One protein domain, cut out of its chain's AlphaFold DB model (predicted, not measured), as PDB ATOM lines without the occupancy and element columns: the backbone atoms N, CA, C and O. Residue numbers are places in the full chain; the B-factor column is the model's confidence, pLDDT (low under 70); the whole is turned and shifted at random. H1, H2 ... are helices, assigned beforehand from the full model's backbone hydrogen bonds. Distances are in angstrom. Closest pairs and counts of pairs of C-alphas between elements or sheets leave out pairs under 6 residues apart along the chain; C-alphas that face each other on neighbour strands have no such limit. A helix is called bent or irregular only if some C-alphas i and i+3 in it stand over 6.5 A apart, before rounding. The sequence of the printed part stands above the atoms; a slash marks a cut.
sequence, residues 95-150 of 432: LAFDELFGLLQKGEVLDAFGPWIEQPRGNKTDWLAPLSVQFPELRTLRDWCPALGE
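Overview. This is residues 95 to 150 of the 432 residues of a protein of Pseudomonas sp. (UniProt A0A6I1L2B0). Three short helices, H1, H2 and H3, stand with their centres in a triangle, H1 running opposite ways to the other two, and a single small turn of helix, H4, lies on another side of the group, close to H1 and H2. H1 and H3 are the one pair of these helices that touch, while H2 is near both H1 and H3 without clearly touching either. The printed part has 56 residues with four named helices, in the order H1, H2, H3, H4, and no named strand; the class is all helix, with 33 residues in named elements. It is compact, with a radius of gyration of the C-alphas of 10.4 A, and rounded, its C-alphas spanning 26 by 21 by 18 A.

Arrangement. H1, residues 97 to 103, touches H3, residues 124 to 134, at a shallow tilt of 31 degrees, opposite ways; their closest C-alphas, those of Phe 97 and Ser 132, are 5.6 A apart. H2, residues 106 to 116, is close to H1 but not clearly touching, with the C-alphas of Phe 101 and Val 109 closest at 7.3 A. These two run opposite ways at a shallow tilt of 24 degrees. H2 and H3 are also close but not clearly touching, the same way at a steep tilt of 40 degrees; their closest C-alphas are those of Lys 106 and Lys 124, 5.8 A apart. H4, residues 141 to 144, is close to H1 but not clearly touching, the C-alphas of Leu 100 and Leu 141 being closest at 7.4 A. It stands likewise to H2, with the C-alphas of Ala 112 and Trp 144 closest at 7.8 A. H3 and H4 are apart. Every O i to N i+4 pair is within hydrogen-bond range in H1, against 5 of 7 in H2 and 4 of 7 in H3, while H4 is too short for such a pair.

Along the chain. H1 begins at C-alpha 97, (-137.732, -147.513, -125.606), and is 9.9 A long from first to last C-alpha. H2 begins at C-alpha 106, (-128.699, -148.790, -136.476), and is 14.0 A long; it is irregular, with C-alphas 112 and 115 at 8.3 A. H3 is 15.9 A long and only just irregular, with C-alphas 126 and 129 at 7.0 A. H4 is 5.1 A long and ends at C-alpha 144, (-143.128, -147.512, -132.581).

Size, cuts and confidence. The two C-alphas farthest apart, those of Glu 118 and Glu 150, are 27.9 A from each other. The printed part has no cut. The link from H1 to H2 is tight, with 2 residues; those from H2 to H3, with 7, and from H3 to H4, with 6, are short. The mean pLDDT of the printed part is 94.1, and no printed residue is under 70.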
ATOM      1  N   LEU A  95    -143.248-152.488-125.462       96.75
ATOM      2  CA  LEU A  95    -141.817-152.238-125.370       96.75
ATOM      3  C   LEU A  95    -141.566-150.878-124.733       96.75
ATOM      4  O   LEU A  95    -142.096-149.864-125.212       96.75
ATOM      5  N   ALA A  96    -140.694-150.855-123.727       96.38
ATOM      6  CA  ALA A  96    -139.981-149.640-123.370       96.38
ATOM      7  C   ALA A  96    -139.004-149.263-124.488       96.38
ATOM      8  O   ALA A  96    -138.553-150.114-125.267       96.38
ATOM      9  N   PHE A  97    -138.635-147.983-124.559       96.38
ATOM     10  CA  PHE A  97    -137.732-147.513-125.606       96.38
ATOM     11  C   PHE A  97    -136.388-148.255-125.591       96.38
ATOM     12  O   PHE A  97    -135.893-148.635-126.648       96.38
ATOM     13  N   ASP A  98    -135.822-148.540-124.416       95.44
ATOM     14  CA  ASP A  98    -134.545-149.259-124.292       95.44
ATOM     15  C   ASP A  98    -134.611-150.687-124.869       95.44
ATOM     16  O   ASP A  98    -133.653-151.169-125.484       95.44
ATOM     17  N   GLU A  99    -135.754-151.358-124.717       96.06
ATOM     18  CA  GLU A  99    -135.996-152.704-125.243       96.06
ATOM     19  C   GLU A  99    -136.162-152.670-126.762       96.06
ATOM     20  O   GLU A  99    -135.484-153.415-127.475       96.06
ATOM     21  N   LEU A 100    -136.986-151.742-127.267       96.25
ATOM     22  CA  LEU A 100    -137.108-151.461-128.698       96.25
ATOM     23  C   LEU A 100    -135.734-151.176-129.309       96.25
ATOM     24  O   LEU A 100    -135.358-151.756-130.328       96.25
ATOM     25  N   PHE A 101    -134.955-150.314-128.663       96.38
ATOM     26  CA  PHE A 101    -133.633-149.919-129.113       96.38
ATOM     27  C   PHE A 101    -132.700-151.120-129.257       96.38
ATOM     28  O   PHE A 101    -131.902-151.172-130.194       96.38
ATOM     29  N   GLY A 102    -132.807-152.113-128.371       95.06
ATOM     30  CA  GLY A 102    -132.085-153.380-128.473       95.06
ATOM     31  C   GLY A 102    -132.476-154.224-129.695       95.06
ATOM     32  O   GLY A 102    -131.611-154.888-130.269       95.06
ATOM     33  N   LEU A 103    -133.741-154.169-130.120       94.81
ATOM     34  CA  LEU A 103    -134.304-154.967-131.220       94.81
ATOM     35  C   LEU A 103    -134.048-154.382-132.617       94.81
ATOM     36  O   LEU A 103    -134.041-155.120-133.610       94.81
ATOM     37  N   LEU A 104    -133.858-153.066-132.704       94.94
ATOM     38  CA  LEU A 104    -133.642-152.363-133.967       94.94
ATOM     39  C   LEU A 104    -132.172-152.381-134.394       94.94
ATOM     40  O   LEU A 104    -131.247-152.339-133.586       94.94
ATOM     41  N   GLN A 105    -131.917-152.390-135.690       94.38
ATOM     42  CA  GLN A 105    -130.609-152.121-136.271       94.38
ATOM     43  C   GLN A 105    -130.339-150.613-136.286       94.38
ATOM     44  O   GLN A 105    -131.247-149.798-136.170       94.38
ATOM     45  N   LYS A 106    -129.073-150.215-136.454       95.25
ATOM     46  CA  LYS A 106    -128.699-148.790-136.476       95.25
ATOM     47  C   LYS A 106    -129.457-147.999-137.556       95.25
ATOM     48  O   LYS A 106    -129.887-146.889-137.275       95.25
ATOM     49  N   GLY A 107    -129.608-148.570-138.754       94.62
ATOM     50  CA  GLY A 107    -130.370-147.952-139.846       94.62
ATOM     51  C   GLY A 107    -131.846-147.784-139.490       94.62
ATOM     52  O   GLY A 107    -132.362-146.682-139.565       94.62
ATOM     53  N   GLU A 108    -132.471-148.833-138.955       95.00
ATOM     54  CA  GLU A 108    -133.881-148.800-138.539       95.00
ATOM     55  C   GLU A 108    -134.140-147.748-137.444       95.00
ATOM     56  O   GLU A 108    -135.164-147.070-137.466       95.00
ATOM     57  N   VAL A 109    -133.196-147.553-136.511       95.50
ATOM     58  CA  VAL A 109    -133.279-146.465-135.519       95.50
ATOM     59  C   VAL A 109    -133.195-145.090-136.186       95.50
ATOM     60  O   VAL A 109    -133.935-144.190-135.804       95.50
ATOM     61  N   LEU A 110    -132.309-144.906-137.170       94.50
ATOM     62  CA  LEU A 110    -132.209-143.641-137.906       94.50
ATOM     63  C   LEU A 110    -133.473-143.345-138.710       94.50
ATOM     64  O   LEU A 110    -133.916-142.201-138.732       94.50
ATOM     65  N   ASP A 111    -134.057-144.361-139.335       93.62
ATOM     66  CA  ASP A 111    -135.256-144.195-140.150       93.62
ATOM     67  C   ASP A 111    -136.467-143.817-139.284       93.62
ATOM     68  O   ASP A 111    -137.234-142.926-139.648       93.62
ATOM     69  N   ALA A 112    -136.617-144.444-138.112       93.88
ATOM     70  CA  ALA A 112    -137.742-144.190-137.211       93.88
ATOM     71  C   ALA A 112    -137.557-142.947-136.318       93.88
ATOM     72  O   ALA A 112    -138.523-142.234-136.049       93.88
ATOM     73  N   PHE A 113    -136.330-142.666-135.864       94.94
ATOM     74  CA  PHE A 113    -136.045-141.653-134.836       94.94
ATOM     75  C   PHE A 113    -135.073-140.554-135.285       94.94
ATOM     76  O   PHE A 113    -134.687-139.708-134.479       94.94
ATOM     77  N   GLY A 114    -134.698-140.518-136.566       93.69
ATOM     78  CA  GLY A 114    -133.770-139.541-137.145       93.69
ATOM     79  C   GLY A 114    -134.017-138.077-136.751       93.69
ATOM     80  O   GLY A 114    -133.047-137.402-136.409       93.69
ATOM     81  N   PRO A 115    -135.272-137.578-136.712       94.56
ATOM     82  CA  PRO A 115    -135.560-136.200-136.301       94.56
ATOM     83  C   PRO A 115    -135.124-135.839-134.872       94.56
ATOM     84  O   PRO A 115    -134.934-134.662-134.580       94.56
ATOM     85  N   TRP A 116    -134.951-136.830-133.991       94.25
ATOM     86  CA  TRP A 116    -134.541-136.647-132.594       94.25
ATOM     87  C   TRP A 116    -133.061-136.983-132.352       94.25
ATOM     88  O   TRP A 116    -132.600-136.962-131.213       94.25
ATOM     89  N   ILE A 117    -132.298-137.298-133.406       94.12
ATOM     90  CA  ILE A 117    -130.886-137.678-133.312       94.12
ATOM     91  C   ILE A 117    -130.005-136.516-133.786       94.12
ATOM     92  O   ILE A 117    -129.891-136.248-134.979       94.12
ATOM     93  N   GLU A 118    -129.310-135.863-132.849       89.31
ATOM     94  CA  GLU A 118    -128.411-134.734-133.146       89.31
ATOM     95  C   GLU A 118    -127.203-135.129-134.009       89.31
ATOM     96  O   GLU A 118    -126.763-134.366-134.870       89.31
ATOM     97  N   GLN A 119    -126.653-136.332-133.789       91.69
ATOM     98  CA  GLN A 119    -125.497-136.853-134.526       91.69
ATOM     99  C   GLN A 119    -125.831-138.170-135.248       91.69
ATOM    100  O   GLN A 119    -125.444-139.245-134.779       91.69
ATOM    101  N   PRO A 120    -126.472-138.121-136.435       90.19
ATOM    102  CA  PRO A 120    -126.878-139.315-137.189       90.19
ATOM    103  C   PRO A 120    -125.720-140.230-137.614       90.19
ATOM    104  O   PRO A 120    -125.904-141.415-137.885       90.19
ATOM    105  N   ARG A 121    -124.494-139.694-137.675       91.75
ATOM    106  CA  ARG A 121    -123.277-140.466-137.981       91.75
ATOM    107  C   ARG A 121    -122.620-141.094-136.745       91.75
ATOM    108  O   ARG A 121    -121.711-141.904-136.919       91.75
ATOM    109  N   GLY A 122    -123.075-140.755-135.536       90.75
ATOM    110  CA  GLY A 122    -122.535-141.247-134.264       90.75
ATOM    111  C   GLY A 122    -122.739-142.748-134.044       90.75
ATOM    112  O   GLY A 122    -123.314-143.449-134.886       90.75
ATOM    113  N   ASN A 123    -122.250-143.275-132.919       93.56
ATOM    114  CA  ASN A 123    -122.503-144.672-132.581       93.56
ATOM    115  C   ASN A 123    -123.945-144.833-132.115       93.56
ATOM    116  O   ASN A 123    -124.492-143.959-131.455       93.56
ATOM    117  N   LYS A 124    -124.536-145.995-132.415       94.31
ATOM    118  CA  LYS A 124    -125.905-146.311-132.000       94.31
ATOM    119  C   LYS A 124    -126.062-146.083-130.487       94.31
ATOM    120  O   LYS A 124    -126.938-145.349-130.068       94.31
ATOM    121  N   THR A 125    -125.156-146.615-129.672       94.44
ATOM    122  CA  THR A 125    -125.190-146.483-128.203       94.44
ATOM    123  C   THR A 125    -125.270-145.047-127.689       94.44
ATOM    124  O   THR A 125    -125.862-144.830-126.636       94.44
ATOM    125  N   ASP A 126    -124.728-144.077-128.427       93.38
ATOM    126  CA  ASP A 126    -124.707-142.669-128.014       93.38
ATOM    127  C   ASP A 126    -126.109-142.037-128.086       93.38
ATOM    128  O   ASP A 126    -126.379-141.034-127.430       93.38
ATOM    129  N   TRP A 127    -127.022-142.642-128.853       95.19
ATOM    130  CA  TRP A 127    -128.394-142.163-129.030       95.19
ATOM    131  C   TRP A 127    -129.361-142.681-127.964       95.19
ATOM    132  O   TRP A 127    -130.438-142.117-127.805       95.19
ATOM    133  N   LEU A 128    -128.999-143.738-127.230       95.12
ATOM    134  CA  LEU A 128    -129.924-144.417-126.319       95.12
ATOM    135  C   LEU A 128    -130.403-143.495-125.192       95.12
ATOM    136  O   LEU A 128    -131.600-143.297-125.032       95.12
ATOM    137  N   ALA A 129    -129.473-142.906-124.437       93.81
ATOM    138  CA  ALA A 129    -129.806-142.061-123.291       93.81
ATOM    139  C   ALA A 129    -130.718-140.863-123.640       93.81
ATOM    140  O   ALA A 129    -131.733-140.700-122.961       93.81
ATOM    141  N   PRO A 130    -130.424-140.032-124.666       93.88
ATOM    142  CA  PRO A 130    -131.300-138.908-125.000       93.88
ATOM    143  C   PRO A 130    -132.671-139.363-125.520       93.88
ATOM    144  O   PRO A 130    -133.684-138.789-125.127       93.88
ATOM    145  N   LEU A 131    -132.726-140.409-126.353       94.38
ATOM    146  CA  LEU A 131    -133.996-140.900-126.894       94.38
ATOM    147  C   LEU A 131    -134.865-141.578-125.824       94.38
ATOM    148  O   LEU A 131    -136.069-141.351-125.795       94.38
ATOM    149  N   SER A 132    -134.268-142.329-124.899       94.50
ATOM    150  CA  SER A 132    -134.979-142.964-123.779       94.50
ATOM    151  C   SER A 132    -135.699-141.940-122.890       94.50
ATOM    152  O   SER A 132    -136.850-142.131-122.508       94.50
ATOM    153  N   VAL A 133    -135.070-140.782-122.639       94.81
ATOM    154  CA  VAL A 133    -135.698-139.670-121.898       94.81
ATOM    155  C   VAL A 133    -136.850-139.036-122.680       94.81
ATOM    156  O   VAL A 133    -137.842-138.615-122.086       94.81
ATOM    157  N   GLN A 134    -136.722-138.946-124.002       94.94
ATOM    158  CA  GLN A 134    -137.737-138.352-124.874       94.94
ATOM    159  C   GLN A 134    -138.983-139.239-125.032       94.94
ATOM    160  O   GLN A 134    -140.067-138.716-125.300       94.94
ATOM    161  N   PHE A 135    -138.819-140.552-124.870       95.31
ATOM    162  CA  PHE A 135    -139.812-141.578-125.176       95.31
ATOM    163  C   PHE A 135    -140.029-142.531-123.985       95.31
ATOM    164  O   PHE A 135    -139.678-143.710-124.064       95.31
ATOM    165  N   PRO A 136    -140.582-142.045-122.855       94.38
ATOM    166  CA  PRO A 136    -140.772-142.858-121.652       94.38
ATOM    167  C   PRO A 136    -141.932-143.865-121.736       94.38
ATOM    168  O   PRO A 136    -142.080-144.714-120.859       94.38
ATOM    169  N   GLU A 137    -142.816-143.730-122.718       95.56
ATOM    170  CA  GLU A 137    -144.023-144.537-122.850       95.56
ATOM    171  C   GLU A 137    -143.768-145.972-123.330       95.56
ATOM    172  O   GLU A 137    -142.808-146.264-124.036       95.56
ATOM    173  N   LEU A 138    -144.693-146.874-122.992       96.44
ATOM    174  CA  LEU A 138    -144.708-148.242-123.499       96.44
ATOM    175  C   LEU A 138    -145.624-148.318-124.721       96.44
ATOM    176  O   LEU A 138    -146.769-147.866-124.661       96.44
ATOM    177  N   ARG A 139    -145.141-148.894-125.826       96.31
ATOM    178  CA  ARG A 139    -145.940-149.094-127.051       96.31
ATOM    179  C   ARG A 139    -145.605-150.412-127.733       96.31
ATOM    180  O   ARG A 139    -144.551-150.993-127.482       96.31
ATOM    181  N   THR A 140    -146.483-150.874-128.618       96.31
ATOM    182  CA  THR A 140    -146.202-152.047-129.456       96.31
ATOM    183  C   THR A 140    -145.122-151.729-130.498       96.31
ATOM    184  O   THR A 140    -144.899-150.566-130.846       96.31
ATOM    185  N   LEU A 141    -144.472-152.759-131.062       95.38
ATOM    186  CA  LEU A 141    -143.518-152.566-132.170       95.38
ATOM    187  C   LEU A 141    -144.167-151.841-133.360       95.38
ATOM    188  O   LEU A 141    -143.525-151.009-134.000       95.38
ATOM    189  N   ARG A 142    -145.440-152.142-133.643       94.06
ATOM    190  CA  ARG A 142    -146.189-151.546-134.753       94.06
ATOM    191  C   ARG A 142    -146.402-150.048-134.562       94.06
ATOM    192  O   ARG A 142    -146.295-149.303-135.531       94.06
ATOM    193  N   ASP A 143    -146.672-149.621-133.334       94.62
ATOM    194  CA  ASP A 143    -146.877-148.207-133.012       94.62
ATOM    195  C   ASP A 143    -145.554-147.437-132.980       94.62
ATOM    196  O   ASP A 143    -145.503-146.268-133.359       94.62
ATOM    197  N   TRP A 144    -144.469-148.091-132.555       94.62
ATOM    198  CA  TRP A 144    -143.128-147.512-132.581       94.62
ATOM    199  C   TRP A 144    -142.574-147.354-133.996       94.62
ATOM    200  O   TRP A 144    -141.998-146.321-134.334       94.62
ATOM    201  N   CYS A 145    -142.684-148.400-134.810       93.50
ATOM    202  CA  CYS A 145    -142.019-148.508-136.102       93.50
ATOM    203  C   CYS A 145    -142.966-149.134-137.142       93.50
ATOM    204  O   CYS A 145    -142.730-150.259-137.596       93.50
ATOM    205  N   PRO A 146    -144.018-148.414-137.577       91.62
ATOM    206  CA  PRO A 146    -145.040-148.956-138.479       91.62
ATOM    207  C   PRO A 146    -144.483-149.403-139.840       91.62
ATOM    208  O   PRO A 146    -145.067-150.266-140.491       91.62
ATOM    209  N   ALA A 147    -143.339-148.850-140.258       89.88
ATOM    210  CA  ALA A 147    -142.685-149.169-141.525       89.88
ATOM    211  C   ALA A 147    -142.006-150.554-141.564       89.88
ATOM    212  O   ALA A 147    -141.734-151.046-142.655       89.88
ATOM    213  N   LEU A 148    -141.736-151.194-140.416       90.00
ATOM    214  CA  LEU A 148    -141.059-152.502-140.386       90.00
ATOM    215  C   LEU A 148    -141.935-153.640-140.923       90.00
ATOM    216  O   LEU A 148    -141.407-154.611-141.458       90.00
ATOM    217  N   GLY A 149    -143.260-153.533-140.785       87.31
ATOM    218  CA  GLY A 149    -144.211-154.475-141.383       87.31
ATOM    219  C   GLY A 149    -144.131-155.926-140.885       87.31
ATOM    220  O   GLY A 149    -144.741-156.794-141.505       87.31
ATOM    221  N   GLU A 150    -143.421-156.211-139.791       91.19
ATOM    222  CA  GLU A 150    -143.317-157.554-139.206       91.19
ATOM    223  C   GLU A 150    -143.854-157.607-137.765       91.19
ATOM    224  O   GLU A 150    -143.789-156.602-137.047       91.19
TER     225      GLU A 150